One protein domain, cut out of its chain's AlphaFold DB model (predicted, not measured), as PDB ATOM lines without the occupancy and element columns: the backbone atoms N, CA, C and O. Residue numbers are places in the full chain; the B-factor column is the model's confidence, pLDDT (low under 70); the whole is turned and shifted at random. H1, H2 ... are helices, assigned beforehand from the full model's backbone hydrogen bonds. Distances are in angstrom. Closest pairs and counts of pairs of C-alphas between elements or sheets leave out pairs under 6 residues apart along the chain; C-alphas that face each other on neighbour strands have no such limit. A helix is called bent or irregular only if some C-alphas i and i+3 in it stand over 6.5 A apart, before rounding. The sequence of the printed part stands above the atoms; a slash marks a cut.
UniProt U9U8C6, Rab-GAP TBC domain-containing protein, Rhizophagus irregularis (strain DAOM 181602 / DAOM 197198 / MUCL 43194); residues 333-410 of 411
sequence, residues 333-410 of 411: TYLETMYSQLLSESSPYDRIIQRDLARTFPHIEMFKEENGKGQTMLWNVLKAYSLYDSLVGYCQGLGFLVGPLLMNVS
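AT A GLANCE: This is residues 333 to 410 of the 411 residues of the protein "Rab-GAP TBC domain-containing protein" of Rhizophagus irregularis (strain DAOM 181602 / DAOM 197198 / MUCL 43194) (UniProt U9U8C6). One long helix, H3, runs through the middle, and three shorter helices pack on it crosswise: H1 near its last residues, H2 and H4 elsewhere along it. The unnamed stretch of residues 358 to 372 makes a loop near the other end of H3. The 78 printed residues hold four named helices, in the order H1, H2, H3, H4, and no named strand; the class is all helix. The whole is compact and rounded, with a radius of gyration of the C-alphas of 12.0 A and spans of 32 by 26 by 19 A.

HOW THE PARTS SIT: H3, residues 373 to 388, is the hub, touching three helices in mostly crossed packing, with no shallow tilt among these pairs. H4, residues 398 to 409, touches residues 377 to 382 of H3 alone, opposite ways at a steep tilt of 59 degrees; their closest C-alphas, of Leu 378 and Gly 403, are 6.6 A apart. H2, residues 350 to 357, touches H3 at a steep tilt of 45 degrees, opposite ways, with the closest C-alphas, of Leu 357 and Gln 375, at 6.6 A. H1, residues 333 to 342, touches residues 383 to 388 of H3 alone, about perpendicular at 83 degrees; the closest C-alphas, of Leu 342 and Ala 384, are 5.3 A apart. H2 and H4 are close but not clearly touching, with the C-alphas of Leu 357 and Gly 399 closest at 7.1 A. H1 is apart from H2 and H4. Every O i to N i+4 pair is within hydrogen-bond range in H1, H2 and H3, and 6 of 8 are in H4.

IN THESE COORDINATES: H3 measures 22.5 A from C-alpha 373 at (2.614, 1.814, -42.681) to C-alpha 388. H4 measures 16.8 A and ends at C-alpha 409, (-0.881, 16.077, -42.330); it is neither bent nor irregular, but only just: C-alphas 401 and 404 are 6.2 A apart. H1 measures 14.3 A from C-alpha 333 at (11.932, 22.059, -50.785), and H2 10.6 A.

THE WHOLE: The two C-alphas farthest apart, of Tyr 334 and His 363, are 34.4 A apart. The link from H2 to H3 is long, with 15 residues; those from H1 to H2 and from H3 to H4 are short. The printed part has no cut. Its mean pLDDT is 93.1, and residue 410 alone is under 70.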
ATOM      1  N   THR A 333      11.332  23.068 -49.883       87.62
ATOM      2  CA  THR A 333      11.932  22.059 -50.785       87.62
ATOM      3  C   THR A 333      13.328  21.600 -50.335       87.62
ATOM      4  O   THR A 333      13.748  20.473 -50.612       87.62
ATOM      5  N   TYR A 334      14.049  22.445 -49.590       90.69
ATOM      6  CA  TYR A 334      15.305  22.063 -48.945       90.69
ATOM      7  C   TYR A 334      15.082  20.960 -47.899       90.69
ATOM      8  O   TYR A 334      15.783  19.949 -47.925       90.69
ATOM      9  N   LEU A 335      14.077  21.111 -47.028       90.12
ATOM     10  CA  LEU A 335      13.763  20.113 -46.001       90.12
ATOM     11  C   LEU A 335      13.225  18.807 -46.602       90.12
ATOM     12  O   LEU A 335      13.574  17.741 -46.106       90.12
ATOM     13  N   GLU A 336      12.459  18.858 -47.697       89.69
ATOM     14  CA  GLU A 336      12.015  17.657 -48.432       89.69
ATOM     15  C   GLU A 336      13.202  16.846 -48.990       89.69
ATOM     16  O   GLU A 336      13.260  15.615 -48.868       89.69
ATOM     17  N   THR A 337      14.182  17.548 -49.569       92.81
ATOM     18  CA  THR A 337      15.408  16.945 -50.113       92.81
ATOM     19  C   THR A 337      16.280  16.375 -48.993       92.81
ATOM     20  O   THR A 337      16.712  15.226 -49.071       92.81
ATOM     21  N   MET A 338      16.482  17.148 -47.921       93.88
ATOM     22  CA  MET A 338      17.250  16.752 -46.739       93.88
ATOM     23  C   MET A 338      16.635  15.527 -46.053       93.88
ATOM     24  O   MET A 338      17.329  14.552 -45.790       93.88
ATOM     25  N   TYR A 339      15.317  15.523 -45.830       95.31
ATOM     26  CA  TYR A 339      14.592  14.378 -45.274       95.31
ATOM     27  C   TYR A 339      14.847  13.105 -46.091       95.31
ATOM     28  O   TYR A 339      15.203  12.071 -45.531       95.31
ATOM     29  N   SER A 340      14.758  13.200 -47.421       94.19
ATOM     30  CA  SER A 340      15.007  12.073 -48.327       94.19
ATOM     31  C   SER A 340      16.437  11.516 -48.218       94.19
ATOM     32  O   SER A 340      16.627  10.304 -48.317       94.19
ATOM     33  N   GLN A 341      17.435  12.375 -47.976       95.12
ATOM     34  CA  GLN A 341      18.830  11.975 -47.745       95.12
ATOM     35  C   GLN A 341      18.997  11.284 -46.382       95.12
ATOM     36  O   GLN A 341      19.488  10.156 -46.322       95.12
ATOM     37  N   LEU A 342      18.496  11.899 -45.305       95.31
ATOM     38  CA  LEU A 342      18.618  11.398 -43.928       95.31
ATOM     39  C   LEU A 342      17.945  10.029 -43.715       95.31
ATOM     40  O   LEU A 342      18.389   9.244 -42.879       95.31
ATOM     41  N   LEU A 343      16.906   9.692 -44.488       95.12
ATOM     42  CA  LEU A 343      16.313   8.349 -44.447       95.12
ATOM     43  C   LEU A 343      17.271   7.242 -44.916       95.12
ATOM     44  O   LEU A 343      17.133   6.106 -44.453       95.12
ATOM     45  N   SER A 344      18.229   7.557 -45.796       93.69
ATOM     46  CA  SER A 344      19.209   6.596 -46.326       93.69
ATOM     47  C   SER A 344      20.392   6.325 -45.386       93.69
ATOM     48  O   SER A 344      21.042   5.287 -45.501       93.69
ATOM     49  N   GLU A 345      20.642   7.220 -44.429       94.44
ATOM     50  CA  GLU A 345      21.699   7.090 -43.422       94.44
ATOM     51  C   GLU A 345      21.283   6.154 -42.268       94.44
ATOM     52  O   GLU A 345      20.149   5.684 -42.208       94.44
ATOM     53  N   SER A 346      22.191   5.842 -41.339       93.94
ATOM     54  CA  SER A 346      21.913   5.003 -40.157       93.94
ATOM     55  C   SER A 346      21.926   5.857 -38.891       93.94
ATOM     56  O   SER A 346      22.845   6.659 -38.724       93.94
ATOM     57  N   SER A 347      20.937   5.702 -38.000       95.19
ATOM     58  CA  SER A 347      20.868   6.504 -36.771       95.19
ATOM     59  C   SER A 347      21.385   5.722 -35.563       95.19
ATOM     60  O   SER A 347      20.938   4.600 -35.314       95.19
ATOM     61  N   PRO A 348      22.249   6.316 -34.712       94.81
ATOM     62  CA  PRO A 348      22.638   5.685 -33.449       94.81
ATOM     63  C   PRO A 348      21.439   5.460 -32.508       94.81
ATOM     64  O   PRO A 348      21.529   4.661 -31.575       94.81
ATOM     65  N   TYR A 349      20.304   6.120 -32.767       96.25
ATOM     66  CA  TYR A 349      19.077   6.021 -31.983       96.25
ATOM     67  C   TYR A 349      18.088   4.957 -32.484       96.25
ATOM     68  O   TYR A 349      17.093   4.721 -31.798       96.25
ATOM     69  N   ASP A 350      18.349   4.272 -33.610       95.12
ATOM     70  CA  ASP A 350      17.398   3.352 -34.271       95.12
ATOM     71  C   ASP A 350      16.752   2.342 -33.297       95.12
ATOM     72  O   ASP A 350      15.533   2.166 -33.292       95.12
ATOM     73  N   ARG A 351      17.545   1.740 -32.395       94.44
ATOM     74  CA  ARG A 351      17.064   0.780 -31.377       94.44
ATOM     75  C   ARG A 351      16.137   1.402 -30.326       94.44
ATOM     76  O   ARG A 351      15.224   0.739 -29.841       94.44
ATOM     77  N   ILE A 352      16.400   2.648 -29.931       94.81
ATOM     78  CA  ILE A 352      15.610   3.360 -28.916       94.81
ATOM     79  C   ILE A 352      14.290   3.814 -29.540       94.81
ATOM     80  O   ILE A 352      13.238   3.597 -28.943       94.81
ATOM     81  N   ILE A 353      14.346   4.347 -30.767       96.00
ATOM     82  CA  ILE A 353      13.167   4.719 -31.555       96.00
ATOM     83  C   ILE A 353      12.263   3.493 -31.735       96.00
ATOM     84  O   ILE A 353      11.088   3.563 -31.392       96.00
ATOM     85  N   GLN A 354      12.804   2.354 -32.189       94.19
ATOM     86  CA  GLN A 354      12.025   1.131 -32.424       94.19
ATOM     87  C   GLN A 354      11.268   0.654 -31.174       94.19
ATOM     88  O   GLN A 354      10.085   0.330 -31.254       94.19
ATOM     89  N   ARG A 355      11.921   0.658 -30.003       93.19
ATOM     90  CA  ARG A 355      11.279   0.301 -28.726       93.19
ATOM     91  C   ARG A 355      10.163   1.277 -28.342       93.19
ATOM     92  O   ARG A 355       9.177   0.874 -27.729       93.19
ATOM     93  N   ASP A 356      10.321   2.556 -28.668       94.44
ATOM     94  CA  ASP A 356       9.345   3.585 -28.322       94.44
ATOM     95  C   ASP A 356       8.125   3.577 -29.263       94.44
ATOM     96  O   ASP A 356       7.019   3.818 -28.785       94.44
ATOM     97  N   LEU A 357       8.270   3.171 -30.535       93.81
ATOM     98  CA  LEU A 357       7.143   2.986 -31.467       93.81
ATOM     99  C   LEU A 357       6.071   2.038 -30.922       93.81
ATOM    100  O   LEU A 357       4.895   2.386 -30.933       93.81
ATOM    101  N   ALA A 358       6.472   0.877 -30.392       89.38
ATOM    102  CA  ALA A 358       5.551  -0.151 -29.893       89.38
ATOM    103  C   ALA A 358       4.648   0.329 -28.734       89.38
ATOM    104  O   ALA A 358       3.630  -0.294 -28.438       89.38
ATOM    105  N   ARG A 359       5.011   1.440 -28.079       92.75
ATOM    106  CA  ARG A 359       4.254   2.078 -26.988       92.75
ATOM    107  C   ARG A 359       3.683   3.455 -27.351       92.75
ATOM    108  O   ARG A 359       3.070   4.097 -26.501       92.75
ATOM    109  N   THR A 360       3.856   3.921 -28.588       94.00
ATOM    110  CA  THR A 360       3.311   5.196 -29.072       94.00
ATOM    111  C   THR A 360       2.003   4.956 -29.829       94.00
ATOM    112  O   THR A 360       1.998   4.428 -30.934       94.00
ATOM    113  N   PHE A 361       0.887   5.374 -29.224       93.81
ATOM    114  CA  PHE A 361      -0.478   5.230 -29.757       93.81
ATOM    115  C   PHE A 361      -0.899   3.788 -30.146       93.81
ATOM    116  O   PHE A 361      -1.480   3.600 -31.216       93.81
ATOM    117  N   PRO A 362      -0.692   2.766 -29.285       91.56
ATOM    118  CA  PRO A 362      -0.917   1.356 -29.642       91.56
ATOM    119  C   PRO A 362      -2.373   1.012 -30.015       91.56
ATOM    120  O   PRO A 362      -2.613   0.025 -30.701       91.56
ATOM    121  N   HIS A 363      -3.345   1.822 -29.581       92.00
ATOM    122  CA  HIS A 363      -4.772   1.624 -29.860       92.00
ATOM    123  C   HIS A 363      -5.290   2.412 -31.076       92.00
ATOM    124  O   HIS A 363      -6.457   2.275 -31.429       92.00
ATOM    125  N   ILE A 364      -4.463   3.248 -31.716       92.25
ATOM    126  CA  ILE A 364      -4.887   4.039 -32.879       92.25
ATOM    127  C   ILE A 364      -4.672   3.222 -34.152       92.25
ATOM    128  O   ILE A 364      -3.565   2.755 -34.408       92.25
ATOM    129  N   GLU A 365      -5.711   3.108 -34.983       91.44
ATOM    130  CA  GLU A 365      -5.738   2.300 -36.216       91.44
ATOM    131  C   GLU A 365      -4.508   2.504 -37.118       91.44
ATOM    132  O   GLU A 365      -3.944   1.547 -37.640       91.44
ATOM    133  N   MET A 366      -4.040   3.750 -37.243       90.56
ATOM    134  CA  MET A 366      -2.861   4.120 -38.034       90.56
ATOM    135  C   MET A 366      -1.545   3.512 -37.504       90.56
ATOM    136  O   MET A 366      -0.630   3.268 -38.290       90.56
ATOM    137  N   PHE A 367      -1.432   3.274 -36.192       92.88
ATOM    138  CA  PHE A 367      -0.195   2.882 -35.502       92.88
ATOM    139  C   PHE A 367      -0.255   1.502 -34.825       92.88
ATOM    140  O   PHE A 367       0.780   1.030 -34.356       92.88
ATOM    141  N   LYS A 368      -1.417   0.831 -34.797       91.50
ATOM    142  CA  LYS A 368      -1.598  -0.478 -34.136       91.50
ATOM    143  C   LYS A 368      -0.788  -1.622 -34.760       91.50
ATOM    144  O   LYS A 368      -0.436  -2.572 -34.071       91.50
ATOM    145  N   GLU A 369      -0.545  -1.569 -36.071       91.44
ATOM    146  CA  GLU A 369       0.137  -2.636 -36.812       91.44
ATOM    147  C   GLU A 369       1.652  -2.535 -36.597       91.44
ATOM    148  O   GLU A 369       2.275  -1.543 -36.987       91.44
ATOM    149  N   GLU A 370       2.249  -3.564 -35.989       89.31
ATOM    150  CA  GLU A 370       3.694  -3.623 -35.759       89.31
ATOM    151  C   GLU A 370       4.455  -3.641 -37.091       89.31
ATOM    152  O   GLU A 370       4.216  -4.494 -37.946       89.31
ATOM    153  N   ASN A 371       5.378  -2.692 -37.277       88.38
ATOM    154  CA  ASN A 371       6.064  -2.438 -38.554       88.38
ATOM    155  C   ASN A 371       5.115  -2.060 -39.717       88.38
ATOM    156  O   ASN A 371       5.531  -2.021 -40.877       88.38
ATOM    157  N   GLY A 372       3.857  -1.721 -39.417       92.38
ATOM    158  CA  GLY A 372       2.871  -1.257 -40.386       92.38
ATOM    159  C   GLY A 372       3.202   0.110 -40.987       92.38
ATOM    160  O   GLY A 372       4.171   0.787 -40.613       92.38
ATOM    161  N   LYS A 373       2.365   0.569 -41.926       92.81
ATOM    162  CA  LYS A 373       2.614   1.814 -42.681       92.81
ATOM    163  C   LYS A 373       2.777   3.038 -41.765       92.81
ATOM    164  O   LYS A 373       3.704   3.821 -41.971       92.81
ATOM    165  N   GLY A 374       1.904   3.219 -40.771       92.50
ATOM    166  CA  GLY A 374       1.973   4.381 -39.878       92.50
ATOM    167  C   GLY A 374       3.157   4.326 -38.914       92.50
ATOM    168  O   GLY A 374       3.843   5.335 -38.760       92.50
ATOM    169  N   GLN A 375       3.485   3.153 -38.355       94.38
ATOM    170  CA  GLN A 375       4.714   2.983 -37.567       94.38
ATOM    171  C   GLN A 375       5.969   3.264 -38.405       94.38
ATOM    172  O   GLN A 375       6.873   3.943 -37.928       94.38
ATOM    173  N   THR A 376       6.000   2.836 -39.672       94.81
ATOM    174  CA  THR A 376       7.095   3.145 -40.608       94.81
ATOM    175  C   THR A 376       7.216   4.653 -40.863       94.81
ATOM    176  O   THR A 376       8.318   5.196 -40.868       94.81
ATOM    177  N   MET A 377       6.094   5.362 -41.041       94.81
ATOM    178  CA  MET A 377       6.092   6.824 -41.203       94.81
ATOM    179  C   MET A 377       6.578   7.544 -39.938       94.81
ATOM    180  O   MET A 377       7.376   8.474 -40.035       94.81
ATOM    181  N   LEU A 378       6.158   7.081 -38.758       95.50
ATOM    182  CA  LEU A 378       6.613   7.601 -37.469       95.50
ATOM    183  C   LEU A 378       8.112   7.348 -37.255       95.50
ATOM    184  O   LEU A 378       8.839   8.277 -36.908       95.50
ATOM    185  N   TRP A 379       8.594   6.136 -37.539       96.19
ATOM    186  CA  TRP A 379      10.015   5.785 -37.492       96.19
ATOM    187  C   TRP A 379      10.851   6.687 -38.401       96.19
ATOM    188  O   TRP A 379      11.821   7.278 -37.937       96.19
ATOM    189  N   ASN A 380      10.439   6.849 -39.663       96.44
ATOM    190  CA  ASN A 380      11.130   7.674 -40.653       96.44
ATOM    191  C   ASN A 380      11.327   9.121 -40.168       96.44
ATOM    192  O   ASN A 380      12.438   9.646 -40.238       96.44
ATOM    193  N   VAL A 381      10.279   9.759 -39.635       96.38
ATOM    194  CA  VAL A 381      10.367  11.146 -39.140       96.38
ATOM    195  C   VAL A 381      11.234  11.246 -37.883       96.38
ATOM    196  O   VAL A 381      12.083  12.132 -37.805       96.38
ATOM    197  N   LEU A 382      11.082  10.327 -36.921       96.88
ATOM    198  CA  LEU A 382      11.889  10.324 -35.692       96.88
ATOM    199  C   LEU A 382      13.375  10.057 -35.979       96.88
ATOM    200  O   LEU A 382      14.242  10.718 -35.405       96.88
ATOM    201  N   LYS A 383      13.669   9.140 -36.907       96.81
ATOM    202  CA  LYS A 383      15.020   8.858 -37.398       96.81
ATOM    203  C   LYS A 383      15.621  10.085 -38.076       96.81
ATOM    204  O   LYS A 383      16.700  10.515 -37.672       96.81
ATOM    205  N   ALA A 384      14.926  10.664 -39.057       97.19
ATOM    206  CA  ALA A 384      15.415  11.831 -39.785       97.19
ATOM    207  C   ALA A 384      15.674  13.017 -38.843       97.19
ATOM    208  O   ALA A 384      16.733  13.632 -38.923       97.19
ATOM    209  N   TYR A 385      14.775  13.284 -37.888       96.88
ATOM    210  CA  TYR A 385      14.992  14.314 -36.867       96.88
ATOM    211  C   TYR A 385      16.252  14.045 -36.026       96.88
ATOM    212  O   TYR A 385      17.073  14.944 -35.857       96.88
ATOM    213  N   SER A 386      16.450  12.797 -35.576       96.75
ATOM    214  CA  SER A 386      17.603  12.410 -34.746       96.75
ATOM    215  C   SER A 386      18.971  12.554 -35.431       96.75
ATOM    216  O   SER A 386      19.995  12.600 -34.749       96.75
ATOM    217  N   LEU A 387      18.983  12.611 -36.766       96.56
ATOM    218  CA  LEU A 387      20.167  12.867 -37.587       96.56
ATOM    219  C   LEU A 387      20.299  14.353 -37.959       96.56
ATOM    220  O   LEU A 387      21.408  14.879 -38.005       96.56
ATOM    221  N   TYR A 388      19.172  15.038 -38.191       95.69
ATOM    222  CA  TYR A 388      19.122  16.459 -38.541       95.69
ATOM    223  C   TYR A 388      19.647  17.366 -37.415       95.69
ATOM    224  O   TYR A 388      20.463  18.258 -37.667       95.69
ATOM    225  N   ASP A 389      19.203  17.125 -36.177       94.88
ATOM    226  CA  ASP A 389      19.736  17.774 -34.976       94.88
ATOM    227  C   ASP A 389      20.508  16.752 -34.137       94.88
ATOM    228  O   ASP A 389      19.987  16.146 -33.205       94.88
ATOM    229  N   SER A 390      21.781  16.555 -34.478       92.31
ATOM    230  CA  SER A 390      22.658  15.606 -33.788       92.31
ATOM    231  C   SER A 390      23.068  16.028 -32.369       92.31
ATOM    232  O   SER A 390      23.638  15.208 -31.650       92.31
ATOM    233  N   LEU A 391      22.783  17.271 -31.947       94.06
ATOM    234  CA  LEU A 391      23.032  17.734 -30.574       94.06
ATOM    235  C   LEU A 391      21.922  17.277 -29.623       94.06
ATOM    236  O   LEU A 391      22.205  16.916 -28.482       94.06
ATOM    237  N   VAL A 392      20.673  17.279 -30.098       94.88
ATOM    238  CA  VAL A 392      19.506  16.758 -29.366       94.88
ATOM    239  C   VAL A 392      19.350  15.250 -29.582       94.88
ATOM    240  O   VAL A 392      19.067  14.503 -28.644       94.88
ATOM    241  N   GLY A 393      19.548  14.786 -30.816       94.75
ATOM    242  CA  GLY A 393      19.343  13.403 -31.218       94.75
ATOM    243  C   GLY A 393      17.883  12.970 -31.073       94.75
ATOM    244  O   GLY A 393      16.960  13.663 -31.502       94.75
ATOM    245  N   TYR A 394      17.661  11.801 -30.471       96.56
ATOM    246  CA  TYR A 394      16.323  11.331 -30.119       96.56
ATOM    247  C   TYR A 394      16.058  11.466 -28.616       96.56
ATOM    248  O   TYR A 394      16.691  10.792 -27.800       96.56
ATOM    249  N   CYS A 395      15.051  12.261 -28.252       94.25
ATOM    250  CA  CYS A 395      14.514  12.301 -26.894       94.25
ATOM    251  C   CYS A 395      13.309  11.358 -26.745       94.25
ATOM    252  O   CYS A 395      12.401  11.347 -27.580       94.25
ATOM    253  N   GLN A 396      13.267  10.606 -25.640       91.06
ATOM    254  CA  GLN A 396      12.117   9.767 -25.293       91.06
ATOM    255  C   GLN A 396      10.832  10.605 -25.253       91.06
ATOM    256  O   GLN A 396      10.784  11.664 -24.631       91.06
ATOM    257  N   GLY A 397       9.777  10.095 -25.888       90.69
ATOM    258  CA  GLY A 397       8.474  10.756 -25.952       90.69
ATOM    259  C   GLY A 397       8.247  11.622 -27.196       90.69
ATOM    260  O   GLY A 397       7.102  11.975 -27.464       90.69
ATOM    261  N   LEU A 398       9.270  11.876 -28.026       94.12
ATOM    262  CA  LEU A 398       9.123  12.638 -29.279       94.12
ATOM    263  C   LEU A 398       8.078  12.025 -30.240       94.12
ATOM    264  O   LEU A 398       7.419  12.742 -30.990       94.12
ATOM    265  N   GLY A 399       7.847  10.709 -30.162       94.00
ATOM    266  CA  GLY A 399       6.777  10.030 -30.902       94.00
ATOM    267  C   GLY A 399       5.366  10.556 -30.599       94.00
ATOM    268  O   GLY A 399       4.529  10.586 -31.499       94.00
ATOM    269  N   PHE A 400       5.110  11.052 -29.383       94.94
ATOM    270  CA  PHE A 400       3.821  11.650 -29.012       94.94
ATOM    271  C   PHE A 400       3.617  13.059 -29.585       94.94
ATOM    272  O   PHE A 400       2.475  13.498 -29.686       94.94
ATOM    273  N   LEU A 401       4.686  13.740 -30.017       94.50
ATOM    274  CA  LEU A 401       4.598  14.979 -30.799       94.50
ATOM    275  C   LEU A 401       4.387  14.682 -32.291       94.50
ATOM    276  O   LEU A 401       3.561  15.312 -32.945       94.50
ATOM    277  N   VAL A 402       5.116  13.702 -32.834       95.12
ATOM    278  CA  VAL A 402       5.080  13.382 -34.272       95.12
ATOM    279  C   VAL A 402       3.807  12.635 -34.682       95.12
ATOM    280  O   VAL A 402       3.278  12.898 -35.760       95.12
ATOM    281  N   GLY A 403       3.272  11.743 -33.842       94.00
ATOM    282  CA  GLY A 403       2.050  10.990 -34.153       94.00
ATOM    283  C   GLY A 403       0.852  11.884 -34.510       94.00
ATOM    284  O   GLY A 403       0.306  11.715 -35.599       94.00
ATOM    285  N   PRO A 404       0.472  12.878 -33.681       93.12
ATOM    286  CA  PRO A 404      -0.602  13.818 -34.003       93.12
ATOM    287  C   PRO A 404      -0.353  14.616 -35.288       93.12
ATOM    288  O   PRO A 404      -1.292  14.851 -36.047       93.12
ATOM    289  N   LEU A 405       0.898  14.990 -35.584       93.25
ATOM    290  CA  LEU A 405       1.237  15.655 -36.847       93.25
ATOM    291  C   LEU A 405       0.979  14.728 -38.045       93.25
ATOM    292  O   LEU A 405       0.327  15.140 -39.002       93.25
ATOM    293  N   LEU A 406       1.398  13.460 -37.974       92.69
ATOM    294  CA  LEU A 406       1.138  12.475 -39.031       92.69
ATOM    295  C   LEU A 406      -0.362  12.224 -39.247       92.69
ATOM    296  O   LEU A 406      -0.797  12.184 -40.397       92.69
ATOM    297  N   MET A 407      -1.155  12.131 -38.173       90.81
ATOM    298  CA  MET A 407      -2.616  11.961 -38.257       90.81
ATOM    299  C   MET A 407      -3.312  13.121 -38.990       90.81
ATOM    300  O   MET A 407      -4.328  12.900 -39.639       90.81
ATOM    301  N   ASN A 408      -2.791  14.351 -38.884       88.69
ATOM    302  CA  ASN A 408      -3.434  15.551 -39.440       88.69
ATOM    303  C   ASN A 408      -2.839  16.011 -40.785       88.69
ATOM    304  O   ASN A 408      -3.505  16.751 -41.504       88.69
ATOM    305  N   VAL A 409      -1.604  15.617 -41.123       80.56
ATOM    306  CA  VAL A 409      -0.881  16.077 -42.330       80.56
ATOM    307  C   VAL A 409      -0.773  14.989 -43.410       80.56
ATOM    308  O   VAL A 409      -0.524  15.308 -44.569       80.56
ATOM    309  N   SER A 410      -0.937  13.702 -43.076       61.28
ATOM    310  CA  SER A 410      -0.663  12.586 -44.000       61.28
ATOM    311  C   SER A 410      -1.860  11.661 -44.264       61.28
ATOM    312  O   SER A 410      -1.834  10.496 -43.857       61.28
TER     313      SER A 410